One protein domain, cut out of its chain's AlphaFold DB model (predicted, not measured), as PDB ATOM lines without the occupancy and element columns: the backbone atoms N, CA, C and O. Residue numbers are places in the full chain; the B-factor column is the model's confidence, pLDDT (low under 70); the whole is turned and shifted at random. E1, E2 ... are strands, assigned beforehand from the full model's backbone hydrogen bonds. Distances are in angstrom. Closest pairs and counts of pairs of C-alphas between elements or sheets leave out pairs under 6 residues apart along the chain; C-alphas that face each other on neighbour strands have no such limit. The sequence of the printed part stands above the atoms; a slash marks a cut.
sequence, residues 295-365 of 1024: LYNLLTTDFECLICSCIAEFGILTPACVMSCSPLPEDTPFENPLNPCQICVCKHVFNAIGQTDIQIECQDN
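Overview. This is residues 295 to 365 of the 1024 residues of an uncharacterized protein of Leptidea sinapis (UniProt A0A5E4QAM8). Two small lobes follow each other along the chain, each a twisted three-stranded antiparallel sheet: E1, E2 and E3 make the first, E4, E5 and E6 the second. They stand apart with open space between them, joined by the link of residues 323 to 332, and in the second lobe the long strand E5 bends near its start. The printed part has 71 residues with no named helix and six named strands, E1 to E6 in order; the class is all strand, and each sheet is a meander, each strand the antiparallel neighbour of the one before, in the orders E1 - E2 - E3 and E4 - E5 - E6. The whole is flat, spanning 37 by 32 by 16 A, and only just loose, close to compact, with a radius of gyration of the C-alphas of 13.4 A.

Arrangement. Start with E1, residues 295 to 298, and E2, residues 306 to 313, an antiparallel hairpin at 141 degrees; look at N 296 and O 308, 2.9 A apart and within hydrogen-bond range. E2 and E3, residues 316 to 322, form the next hairpin at 150 degrees, where N 311 and O 318 are 2.9 A apart, within hydrogen-bond range. Go on to E4, residues 333 to 336, and E5, residues 339 to 350, a hairpin at 129 degrees with N 334 and O 344 within hydrogen-bond range at 2.8 A. E5 bends by 74 degrees at residue 342. E5 and E6, residues 356 to 364, form the last hairpin at 155 degrees; N 345 and O 361 are within hydrogen-bond range at 2.8 A. This second sheet is strongly twisted, with C-alphas up to 5.3 A off its best plane. Each strand of the first sheet is apart from each strand of the second.

Along the chain. Find C-alpha 295 at (-20.234, -28.384, 17.452), where E1 begins; it is short, 9.9 A. E2 runs 20.4 A and E3 18.3 A. Find C-alpha 333 at (-18.902, -38.675, 34.050), the first of E4, which is 9.3 A long. E5 measures 27.5 A and E6 26.1 A, ending at C-alpha 364 at (-14.802, -46.075, 26.217).

Size, cuts and confidence. The two C-alphas farthest apart are those of Gly 315 and Ala 352, 41.2 A. The printed part has no cut and no long link; E1 to E2 and E3 to E4 are short, the others tight. The mean pLDDT of the printed part is 85.9; look for values under 70 at residue 299, residues 301 to 305 and residues 322 to 323.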
ATOM      1  N   LEU A 295     -21.311 -29.022  16.693       81.25
ATOM      2  CA  LEU A 295     -20.234 -28.384  17.452       81.25
ATOM      3  C   LEU A 295     -19.372 -27.503  16.541       81.25
ATOM      4  O   LEU A 295     -18.954 -27.927  15.461       81.25
ATOM      5  N   TYR A 296     -19.066 -26.296  17.009       80.81
ATOM      6  CA  TYR A 296     -18.221 -25.315  16.332       80.81
ATOM      7  C   TYR A 296     -17.081 -24.894  17.257       80.81
ATOM      8  O   TYR A 296     -17.323 -24.568  18.417       80.81
ATOM      9  N   ASN A 297     -15.860 -24.851  16.722       73.19
ATOM     10  CA  ASN A 297     -14.686 -24.353  17.433       73.19
ATOM     11  C   ASN A 297     -14.355 -22.955  16.901       73.19
ATOM     12  O   ASN A 297     -13.970 -22.801  15.738       73.19
ATOM     13  N   LEU A 298     -14.510 -21.943  17.748       82.25
ATOM     14  CA  LEU A 298     -14.116 -20.566  17.471       82.25
ATOM     15  C   LEU A 298     -12.739 -20.289  18.079       82.25
ATOM     16  O   LEU A 298     -12.495 -20.635  19.232       82.25
ATOM     17  N   LEU A 299     -11.873 -19.605  17.328       63.31
ATOM     18  CA  LEU A 299     -10.682 -18.956  17.875       63.31
ATOM     19  C   LEU A 299     -10.908 -17.445  17.843       63.31
ATOM     20  O   LEU A 299     -11.055 -16.863  16.761       63.31
ATOM     21  N   THR A 300     -10.944 -16.816  19.015       70.69
ATOM     22  CA  THR A 300     -10.991 -15.353  19.151       70.69
ATOM     23  C   THR A 300      -9.633 -14.847  19.633       70.69
ATOM     24  O   THR A 300      -8.780 -15.630  20.044       70.69
ATOM     25  N   THR A 301      -9.392 -13.536  19.584       61.62
ATOM     26  CA  THR A 301      -8.141 -12.966  20.122       61.62
ATOM     27  C   THR A 301      -8.036 -13.044  21.640       61.62
ATOM     28  O   THR A 301      -6.934 -12.948  22.174       61.62
ATOM     29  N   ASP A 302      -9.171 -13.227  22.311       57.25
ATOM     30  CA  ASP A 302      -9.286 -13.125  23.763       57.25
ATOM     31  C   ASP A 302      -9.411 -14.517  24.415       57.25
ATOM     32  O   ASP A 302      -9.150 -14.660  25.609       57.25
ATOM     33  N   PHE A 303      -9.770 -15.547  23.630       62.75
ATOM     34  CA  PHE A 303      -9.952 -16.933  24.066       62.75
ATOM     35  C   PHE A 303      -9.381 -17.914  23.028       62.75
ATOM     36  O   PHE A 303      -9.829 -17.952  21.880       62.75
ATOM     37  N   GLU A 304      -8.420 -18.745  23.448       59.28
ATOM     38  CA  GLU A 304      -7.696 -19.670  22.558       59.28
ATOM     39  C   GLU A 304      -8.598 -20.761  21.947       59.28
ATOM     40  O   GLU A 304      -8.321 -21.236  20.846       59.28
ATOM     41  N   CYS A 305      -9.700 -21.128  22.611       65.19
ATOM     42  CA  CYS A 305     -10.743 -21.980  22.043       65.19
ATOM     43  C   CYS A 305     -12.103 -21.722  22.713       65.19
ATOM     44  O   CYS A 305     -12.238 -21.816  23.930       65.19
ATOM     45  N   LEU A 306     -13.129 -21.437  21.913       81.00
ATOM     46  CA  LEU A 306     -14.530 -21.362  22.330       81.00
ATOM     47  C   LEU A 306     -15.314 -22.465  21.616       81.00
ATOM     48  O   LEU A 306     -15.428 -22.449  20.388       81.00
ATOM     49  N   ILE A 307     -15.870 -23.411  22.377       82.25
ATOM     50  CA  ILE A 307     -16.736 -24.463  21.832       82.25
ATOM     51  C   ILE A 307     -18.191 -23.994  21.918       82.25
ATOM     52  O   ILE A 307     -18.698 -23.667  22.993       82.25
ATOM     53  N   CYS A 308     -18.871 -23.981  20.775       89.69
ATOM     54  CA  CYS A 308     -20.295 -23.682  20.676       89.69
ATOM     55  C   CYS A 308     -21.064 -24.921  20.229       89.69
ATOM     56  O   CYS A 308     -20.705 -25.540  19.229       89.69
ATOM     57  N   SER A 309     -22.139 -25.254  20.944       91.31
ATOM     58  CA  SER A 309     -23.059 -26.332  20.582       91.31
ATOM     59  C   SER A 309     -24.396 -25.759  20.130       91.31
ATOM     60  O   SER A 309     -24.965 -24.886  20.783       91.31
ATOM     61  N   CYS A 310     -24.915 -26.249  19.012       91.12
ATOM     62  CA  CYS A 310     -26.231 -25.869  18.518       91.12
ATOM     63  C   CYS A 310     -27.331 -26.568  19.322       91.12
ATOM     64  O   CYS A 310     -27.530 -27.777  19.191       91.12
ATOM     65  N   ILE A 311     -28.070 -25.814  20.132       89.44
ATOM     66  CA  ILE A 311     -29.201 -26.315  20.919       89.44
ATOM     67  C   ILE A 311     -30.529 -25.949  20.246       89.44
ATOM     68  O   ILE A 311     -30.627 -24.942  19.551       89.44
ATOM     69  N   ALA A 312     -31.548 -26.793  20.414       90.94
ATOM     70  CA  ALA A 312     -32.885 -26.564  19.865       90.94
ATOM     71  C   ALA A 312     -33.830 -26.046  20.956       90.94
ATOM     72  O   ALA A 312     -34.576 -26.820  21.559       90.94
ATOM     73  N   GLU A 313     -33.821 -24.738  21.205       84.62
ATOM     74  CA  GLU A 313     -34.774 -24.105  22.117       84.62
ATOM     75  C   GLU A 313     -36.051 -23.724  21.360       84.62
ATOM     76  O   GLU A 313     -36.022 -23.025  20.349       84.62
ATOM     77  N   PHE A 314     -37.201 -24.226  21.821       88.06
ATOM     78  CA  PHE A 314     -38.526 -23.962  21.231       88.06
ATOM     79  C   PHE A 314     -38.644 -24.264  19.718       88.06
ATOM     80  O   PHE A 314     -39.495 -23.706  19.029       88.06
ATOM     81  N   GLY A 315     -37.810 -25.172  19.198       83.88
ATOM     82  CA  GLY A 315     -37.762 -25.527  17.774       83.88
ATOM     83  C   GLY A 315     -36.911 -24.591  16.904       83.88
ATOM     84  O   GLY A 315     -36.854 -24.789  15.693       83.88
ATOM     85  N   ILE A 316     -36.229 -23.612  17.503       86.81
ATOM     86  CA  ILE A 316     -35.237 -22.753  16.851       86.81
ATOM     87  C   ILE A 316     -33.846 -23.259  17.244       86.81
ATOM     88  O   ILE A 316     -33.590 -23.539  18.413       86.81
ATOM     89  N   LEU A 317     -32.946 -23.400  16.268       86.88
ATOM     90  CA  LEU A 317     -31.558 -23.770  16.535       86.88
ATOM     91  C   LEU A 317     -30.731 -22.526  16.860       86.88
ATOM     92  O   LEU A 317     -30.572 -21.652  16.009       86.88
ATOM     93  N   THR A 318     -30.185 -22.467  18.072       86.62
ATOM     94  CA  THR A 318     -29.335 -21.373  18.554       86.62
ATOM     95  C   THR A 318     -27.952 -21.900  18.961       86.62
ATOM     96  O   THR A 318     -27.848 -22.972  19.563       86.62
ATOM     97  N   PRO A 319     -26.858 -21.188  18.631       87.62
ATOM     98  CA  PRO A 319     -25.520 -21.560  19.075       87.62
ATOM     99  C   PRO A 319     -25.323 -21.162  20.545       87.62
ATOM    100  O   PRO A 319     -25.192 -19.982  20.867       87.62
ATOM    101  N   ALA A 320     -25.259 -22.148  21.437       85.44
ATOM    102  CA  ALA A 320     -24.841 -21.962  22.820       85.44
ATOM    103  C   ALA A 320     -23.319 -22.137  22.919       85.44
ATOM    104  O   ALA A 320     -22.802 -23.255  22.936       85.44
ATOM    105  N   CYS A 321     -22.598 -21.018  22.948       84.12
ATOM    106  CA  CYS A 321     -21.169 -20.974  23.259       84.12
ATOM    107  C   CYS A 321     -20.987 -20.911  24.774       84.12
ATOM    108  O   CYS A 321     -21.582 -20.035  25.407       84.12
ATOM    109  N   VAL A 322     -20.161 -21.788  25.358       67.31
ATOM    110  CA  VAL A 322     -19.918 -21.759  26.807       67.31
ATOM    111  C   VAL A 322     -18.437 -21.683  27.155       67.31
ATOM    112  O   VAL A 322     -17.613 -22.419  26.626       67.31
ATOM    113  N   MET A 323     -18.130 -20.801  28.108       62.84
ATOM    114  CA  MET A 323     -16.843 -20.678  28.804       62.84
ATOM    115  C   MET A 323     -16.830 -21.440  30.147       62.84
ATOM    116  O   MET A 323     -16.126 -21.066  31.080       62.84
ATOM    117  N   SER A 324     -17.677 -22.458  30.298       74.81
ATOM    118  CA  SER A 324     -17.838 -23.265  31.515       74.81
ATOM    119  C   SER A 324     -18.308 -24.661  31.119       74.81
ATOM    120  O   SER A 324     -18.925 -24.812  30.065       74.81
ATOM    121  N   CYS A 325     -18.072 -25.671  31.959       80.12
ATOM    122  CA  CYS A 325     -18.674 -26.984  31.746       80.12
ATOM    123  C   CYS A 325     -20.213 -26.939  31.693       80.12
ATOM    124  O   CYS A 325     -20.796 -27.714  30.943       80.12
ATOM    125  N   SER A 326     -20.887 -26.020  32.398       81.81
ATOM    126  CA  SER A 326     -22.361 -25.926  32.413       81.81
ATOM    127  C   SER A 326     -22.961 -25.756  30.999       81.81
ATOM    128  O   SER A 326     -22.561 -24.840  30.294       81.81
ATOM    129  N   PRO A 327     -23.936 -26.568  30.544       79.44
ATOM    130  CA  PRO A 327     -24.804 -27.447  31.328       79.44
ATOM    131  C   PRO A 327     -24.281 -28.882  31.516       79.44
ATOM    132  O   PRO A 327     -24.976 -29.697  32.121       79.44
ATOM    133  N   LEU A 328     -23.096 -29.222  30.999       90.00
ATOM    134  CA  LEU A 328     -22.444 -30.496  31.306       90.00
ATOM    135  C   LEU A 328     -22.020 -30.506  32.786       90.00
ATOM    136  O   LEU A 328     -21.590 -29.478  33.318       90.00
ATOM    137  N   PRO A 329     -22.135 -31.650  33.475       88.25
ATOM    138  CA  PRO A 329     -21.900 -31.696  34.908       88.25
ATOM    139  C   PRO A 329     -20.389 -31.792  35.202       88.25
ATOM    140  O   PRO A 329     -19.748 -32.818  34.970       88.25
ATOM    141  N   GLU A 330     -19.827 -30.686  35.691       95.12
ATOM    142  CA  GLU A 330     -18.397 -30.479  35.974       95.12
ATOM    143  C   GLU A 330     -17.806 -31.574  36.882       95.12
ATOM    144  O   GLU A 330     -18.436 -31.997  37.850       95.12
ATOM    145  N   ASP A 331     -16.616 -32.069  36.526       93.06
ATOM    146  CA  ASP A 331     -15.886 -33.170  37.177       93.06
ATOM    147  C   ASP A 331     -16.661 -34.495  37.347       93.06
ATOM    148  O   ASP A 331     -16.198 -35.415  38.031       93.06
ATOM    149  N   THR A 332     -17.805 -34.661  36.672       94.19
ATOM    150  CA  THR A 332     -18.578 -35.910  36.701       94.19
ATOM    151  C   THR A 332     -18.678 -36.582  35.327       94.19
ATOM    152  O   THR A 332     -18.701 -35.910  34.293       94.19
ATOM    153  N   PRO A 333     -18.726 -37.928  35.287       95.88
ATOM    154  CA  PRO A 333     -18.902 -38.675  34.050       95.88
ATOM    155  C   PRO A 333     -20.319 -38.528  33.477       95.88
ATOM    156  O   PRO A 333     -21.302 -38.819  34.158       95.88
ATOM    157  N   PHE A 334     -20.414 -38.177  32.194       95.38
ATOM    158  CA  PHE A 334     -21.640 -38.196  31.394       95.38
ATOM    159  C   PHE A 334     -21.453 -39.054  30.130       95.38
ATOM    160  O   PHE A 334     -20.341 -39.195  29.623       95.38
ATOM    161  N   GLU A 335     -22.524 -39.656  29.608       94.12
ATOM    162  CA  GLU A 335     -22.454 -40.412  28.348       94.12
ATOM    163  C   GLU A 335     -22.329 -39.458  27.154       94.12
ATOM    164  O   GLU A 335     -23.064 -38.476  27.048       94.12
ATOM    165  N   ASN A 336     -21.404 -39.744  26.234       92.94
ATOM    166  CA  ASN A 336     -21.208 -38.941  25.033       92.94
ATOM    167  C   ASN A 336     -22.442 -39.070  24.113       92.94
ATOM    168  O   ASN A 336     -22.684 -40.157  23.582       92.94
ATOM    169  N   PRO A 337     -23.200 -37.988  23.843       83.31
ATOM    170  CA  PRO A 337     -24.416 -38.065  23.031       83.31
ATOM    171  C   PRO A 337     -24.149 -38.450  21.566       83.31
ATOM    172  O   PRO A 337     -25.060 -38.910  20.880       83.31
ATOM    173  N   LEU A 338     -22.910 -38.297  21.080       87.31
ATOM    174  CA  LEU A 338     -22.488 -38.725  19.741       87.31
ATOM    175  C   LEU A 338     -21.987 -40.179  19.707       87.31
ATOM    176  O   LEU A 338     -21.903 -40.775  18.634       87.31
ATOM    177  N   ASN A 339     -21.647 -40.758  20.862       89.50
ATOM    178  CA  ASN A 339     -21.188 -42.137  20.995       89.50
ATOM    179  C   ASN A 339     -21.534 -42.676  22.399       89.50
ATOM    180  O   ASN A 339     -20.701 -42.568  23.298       89.50
ATOM    181  N   PRO A 340     -22.705 -43.305  22.616       88.94
ATOM    182  CA  PRO A 340     -23.121 -43.780  23.946       88.94
ATOM    183  C   PRO A 340     -22.190 -44.856  24.536       88.94
ATOM    184  O   PRO A 340     -22.246 -45.172  25.724       88.94
ATOM    185  N   CYS A 341     -21.282 -45.401  23.723       94.88
ATOM    186  CA  CYS A 341     -20.197 -46.258  24.173       94.88
ATOM    187  C   CYS A 341     -18.955 -45.496  24.652       94.88
ATOM    188  O   CYS A 341     -17.904 -46.113  24.808       94.88
ATOM    189  N   GLN A 342     -19.058 -44.196  24.931       95.94
ATOM    190  CA  GLN A 342     -18.031 -43.379  25.572       95.94
ATOM    191  C   GLN A 342     -18.616 -42.583  26.738       95.94
ATOM    192  O   GLN A 342     -19.700 -42.013  26.644       95.94
ATOM    193  N   ILE A 343     -17.866 -42.541  27.834       95.31
ATOM    194  CA  ILE A 343     -18.132 -41.736  29.022       95.31
ATOM    195  C   ILE A 343     -17.116 -40.595  29.021       95.31
ATOM    196  O   ILE A 343     -15.912 -40.845  28.974       95.31
ATOM    197  N   CYS A 344     -17.593 -39.357  29.065       97.06
ATOM    198  CA  CYS A 344     -16.770 -38.153  29.084       97.06
ATOM    199  C   CYS A 344     -16.847 -37.446  30.439       97.06
ATOM    200  O   CYS A 344     -17.878 -37.484  31.101       97.06
ATOM    201  N   VAL A 345     -15.767 -36.777  30.837       97.38
ATOM    202  CA  VAL A 345     -15.704 -35.893  32.008       97.38
ATOM    203  C   VAL A 345     -15.271 -34.515  31.529       97.38
ATOM    204  O   VAL A 345     -14.268 -34.401  30.826       97.38
ATOM    205  N   CYS A 346     -16.020 -33.477  31.898       96.56
ATOM    206  CA  CYS A 346     -15.647 -32.088  31.643       96.56
ATOM    207  C   CYS A 346     -14.892 -31.542  32.860       96.56
ATOM    208  O   CYS A 346     -15.452 -31.528  33.955       96.56
ATOM    209  N   LYS A 347     -13.635 -31.126  32.673       95.56
ATOM    210  CA  LYS A 347     -12.757 -30.601  33.727       95.56
ATOM    211  C   LYS A 347     -12.355 -29.164  33.432       95.56
ATOM    212  O   LYS A 347     -12.032 -28.834  32.291       95.56
ATOM    213  N   HIS A 348     -12.276 -28.345  34.475       93.75
ATOM    214  CA  HIS A 348     -11.615 -27.044  34.420       93.75
ATOM    215  C   HIS A 348     -10.123 -27.239  34.741       93.75
ATOM    216  O   HIS A 348      -9.761 -27.606  35.858       93.75
ATOM    217  N   VAL A 349      -9.246 -27.003  33.766       93.81
ATOM    218  CA  VAL A 349      -7.785 -27.094  33.920       93.81
ATOM    219  C   VAL A 349      -7.164 -25.710  33.828       93.81
ATOM    220  O   VAL A 349      -7.389 -24.974  32.876       93.81
ATOM    221  N   PHE A 350      -6.345 -25.345  34.810       90.69
ATOM    222  CA  PHE A 350      -5.576 -24.106  34.732       90.69
ATOM    223  C   PHE A 350      -4.363 -24.318  33.825       90.69
ATOM    224  O   PHE A 350      -3.528 -25.187  34.090       90.69
ATOM    225  N   ASN A 351      -4.260 -23.523  32.761       86.56
ATOM    226  CA  ASN A 351      -3.102 -23.541  31.875       86.56
ATOM    227  C   ASN A 351      -1.857 -22.947  32.576       86.56
ATOM    228  O   ASN A 351      -1.921 -22.420  33.689       86.56
ATOM    229  N   ALA A 352      -0.693 -23.008  31.921       83.69
ATOM    230  CA  ALA A 352       0.581 -22.576  32.512       83.69
ATOM    231  C   ALA A 352       0.654 -21.074  32.883       83.69
ATOM    232  O   ALA A 352       1.570 -20.675  33.602       83.69
ATOM    233  N   ILE A 353      -0.294 -20.252  32.414       89.06
ATOM    234  CA  ILE A 353      -0.420 -18.822  32.743       89.06
ATOM    235  C   ILE A 353      -1.536 -18.535  33.766       89.06
ATOM    236  O   ILE A 353      -1.801 -17.376  34.077       89.06
ATOM    237  N   GLY A 354      -2.161 -19.575  34.330       86.94
ATOM    238  CA  GLY A 354      -3.182 -19.463  35.375       86.94
ATOM    239  C   GLY A 354      -4.580 -19.094  34.871       86.94
ATOM    240  O   GLY A 354      -5.440 -18.760  35.684       86.94
ATOM    241  N   GLN A 355      -4.824 -19.151  33.559       86.44
ATOM    242  CA  GLN A 355      -6.165 -19.023  32.991       86.44
ATOM    243  C   GLN A 355      -6.876 -20.379  33.009       86.44
ATOM    244  O   GLN A 355      -6.245 -21.423  32.839       86.44
ATOM    245  N   THR A 356      -8.190 -20.359  33.211       83.12
ATOM    246  CA  THR A 356      -9.032 -21.558  33.199       83.12
ATOM    247  C   THR A 356      -9.348 -21.967  31.762       83.12
ATOM    248  O   THR A 356      -9.983 -21.208  31.035       83.12
ATOM    249  N   ASP A 357      -8.930 -23.167  31.383       89.50
ATOM    250  CA  ASP A 357      -9.261 -23.857  30.136       89.50
ATOM    251  C   ASP A 357     -10.198 -25.046  30.433       89.50
ATOM    252  O   ASP A 357     -10.300 -25.501  31.578       89.50
ATOM    253  N   ILE A 358     -10.915 -25.545  29.424       91.62
ATOM    254  CA  ILE A 358     -11.909 -26.617  29.571       91.62
ATOM    255  C   ILE A 358     -11.471 -27.838  28.777       91.62
ATOM    256  O   ILE A 358     -11.469 -27.849  27.546       91.62
ATOM    257  N   GLN A 359     -11.179 -28.917  29.498       94.25
ATOM    258  CA  GLN A 359     -10.758 -30.180  28.914       94.25
ATOM    259  C   GLN A 359     -11.854 -31.233  29.084       94.25
ATOM    260  O   GLN A 359     -12.217 -31.604  30.199       94.25
ATOM    261  N   ILE A 360     -12.364 -31.745  27.961       94.88
ATOM    262  CA  ILE A 360     -13.292 -32.880  27.941       94.88
ATOM    263  C   ILE A 360     -12.488 -34.154  27.665       94.88
ATOM    264  O   ILE A 360     -11.984 -34.361  26.561       94.88
ATOM    265  N   GLU A 361     -12.366 -35.017  28.669       96.00
ATOM    266  CA  GLU A 361     -11.705 -36.321  28.557       96.00
ATOM    267  C   GLU A 361     -12.749 -37.425  28.380       96.00
ATOM    268  O   GLU A 361     -13.573 -37.633  29.266       96.00
ATOM    269  N   CYS A 362     -12.696 -38.170  27.272       96.94
ATOM    270  CA  CYS A 362     -13.599 -39.292  27.005       96.94
ATOM    271  C   CYS A 362     -12.869 -40.641  27.061       96.94
ATOM    272  O   CYS A 362     -11.771 -40.786  26.524       96.94
ATOM    273  N   GLN A 363     -13.502 -41.641  27.675       95.56
ATOM    274  CA  GLN A 363     -13.040 -43.029  27.752       95.56
ATOM    275  C   GLN A 363     -14.150 -43.973  27.277       95.56
ATOM    276  O   GLN A 363     -15.332 -43.689  27.470       95.56
ATOM    277  N   ASP A 364     -13.799 -45.108  26.672       95.44
ATOM    278  CA  ASP A 364     -14.802 -46.075  26.217       95.44
ATOM    279  C   ASP A 364     -15.564 -46.688  27.408       95.44
ATOM    280  O   ASP A 364     -14.973 -47.173  28.377       95.44
ATOM    281  N   ASN A 365     -16.895 -46.688  27.325       93.12
ATOM    282  CA  ASN A 365     -17.792 -47.232  28.336       93.12
ATOM    283  C   ASN A 365     -17.552 -48.752  28.466       93.12
ATOM    284  O   ASN A 365     -17.841 -49.497  27.522       93.12
TER     285      ASN A 365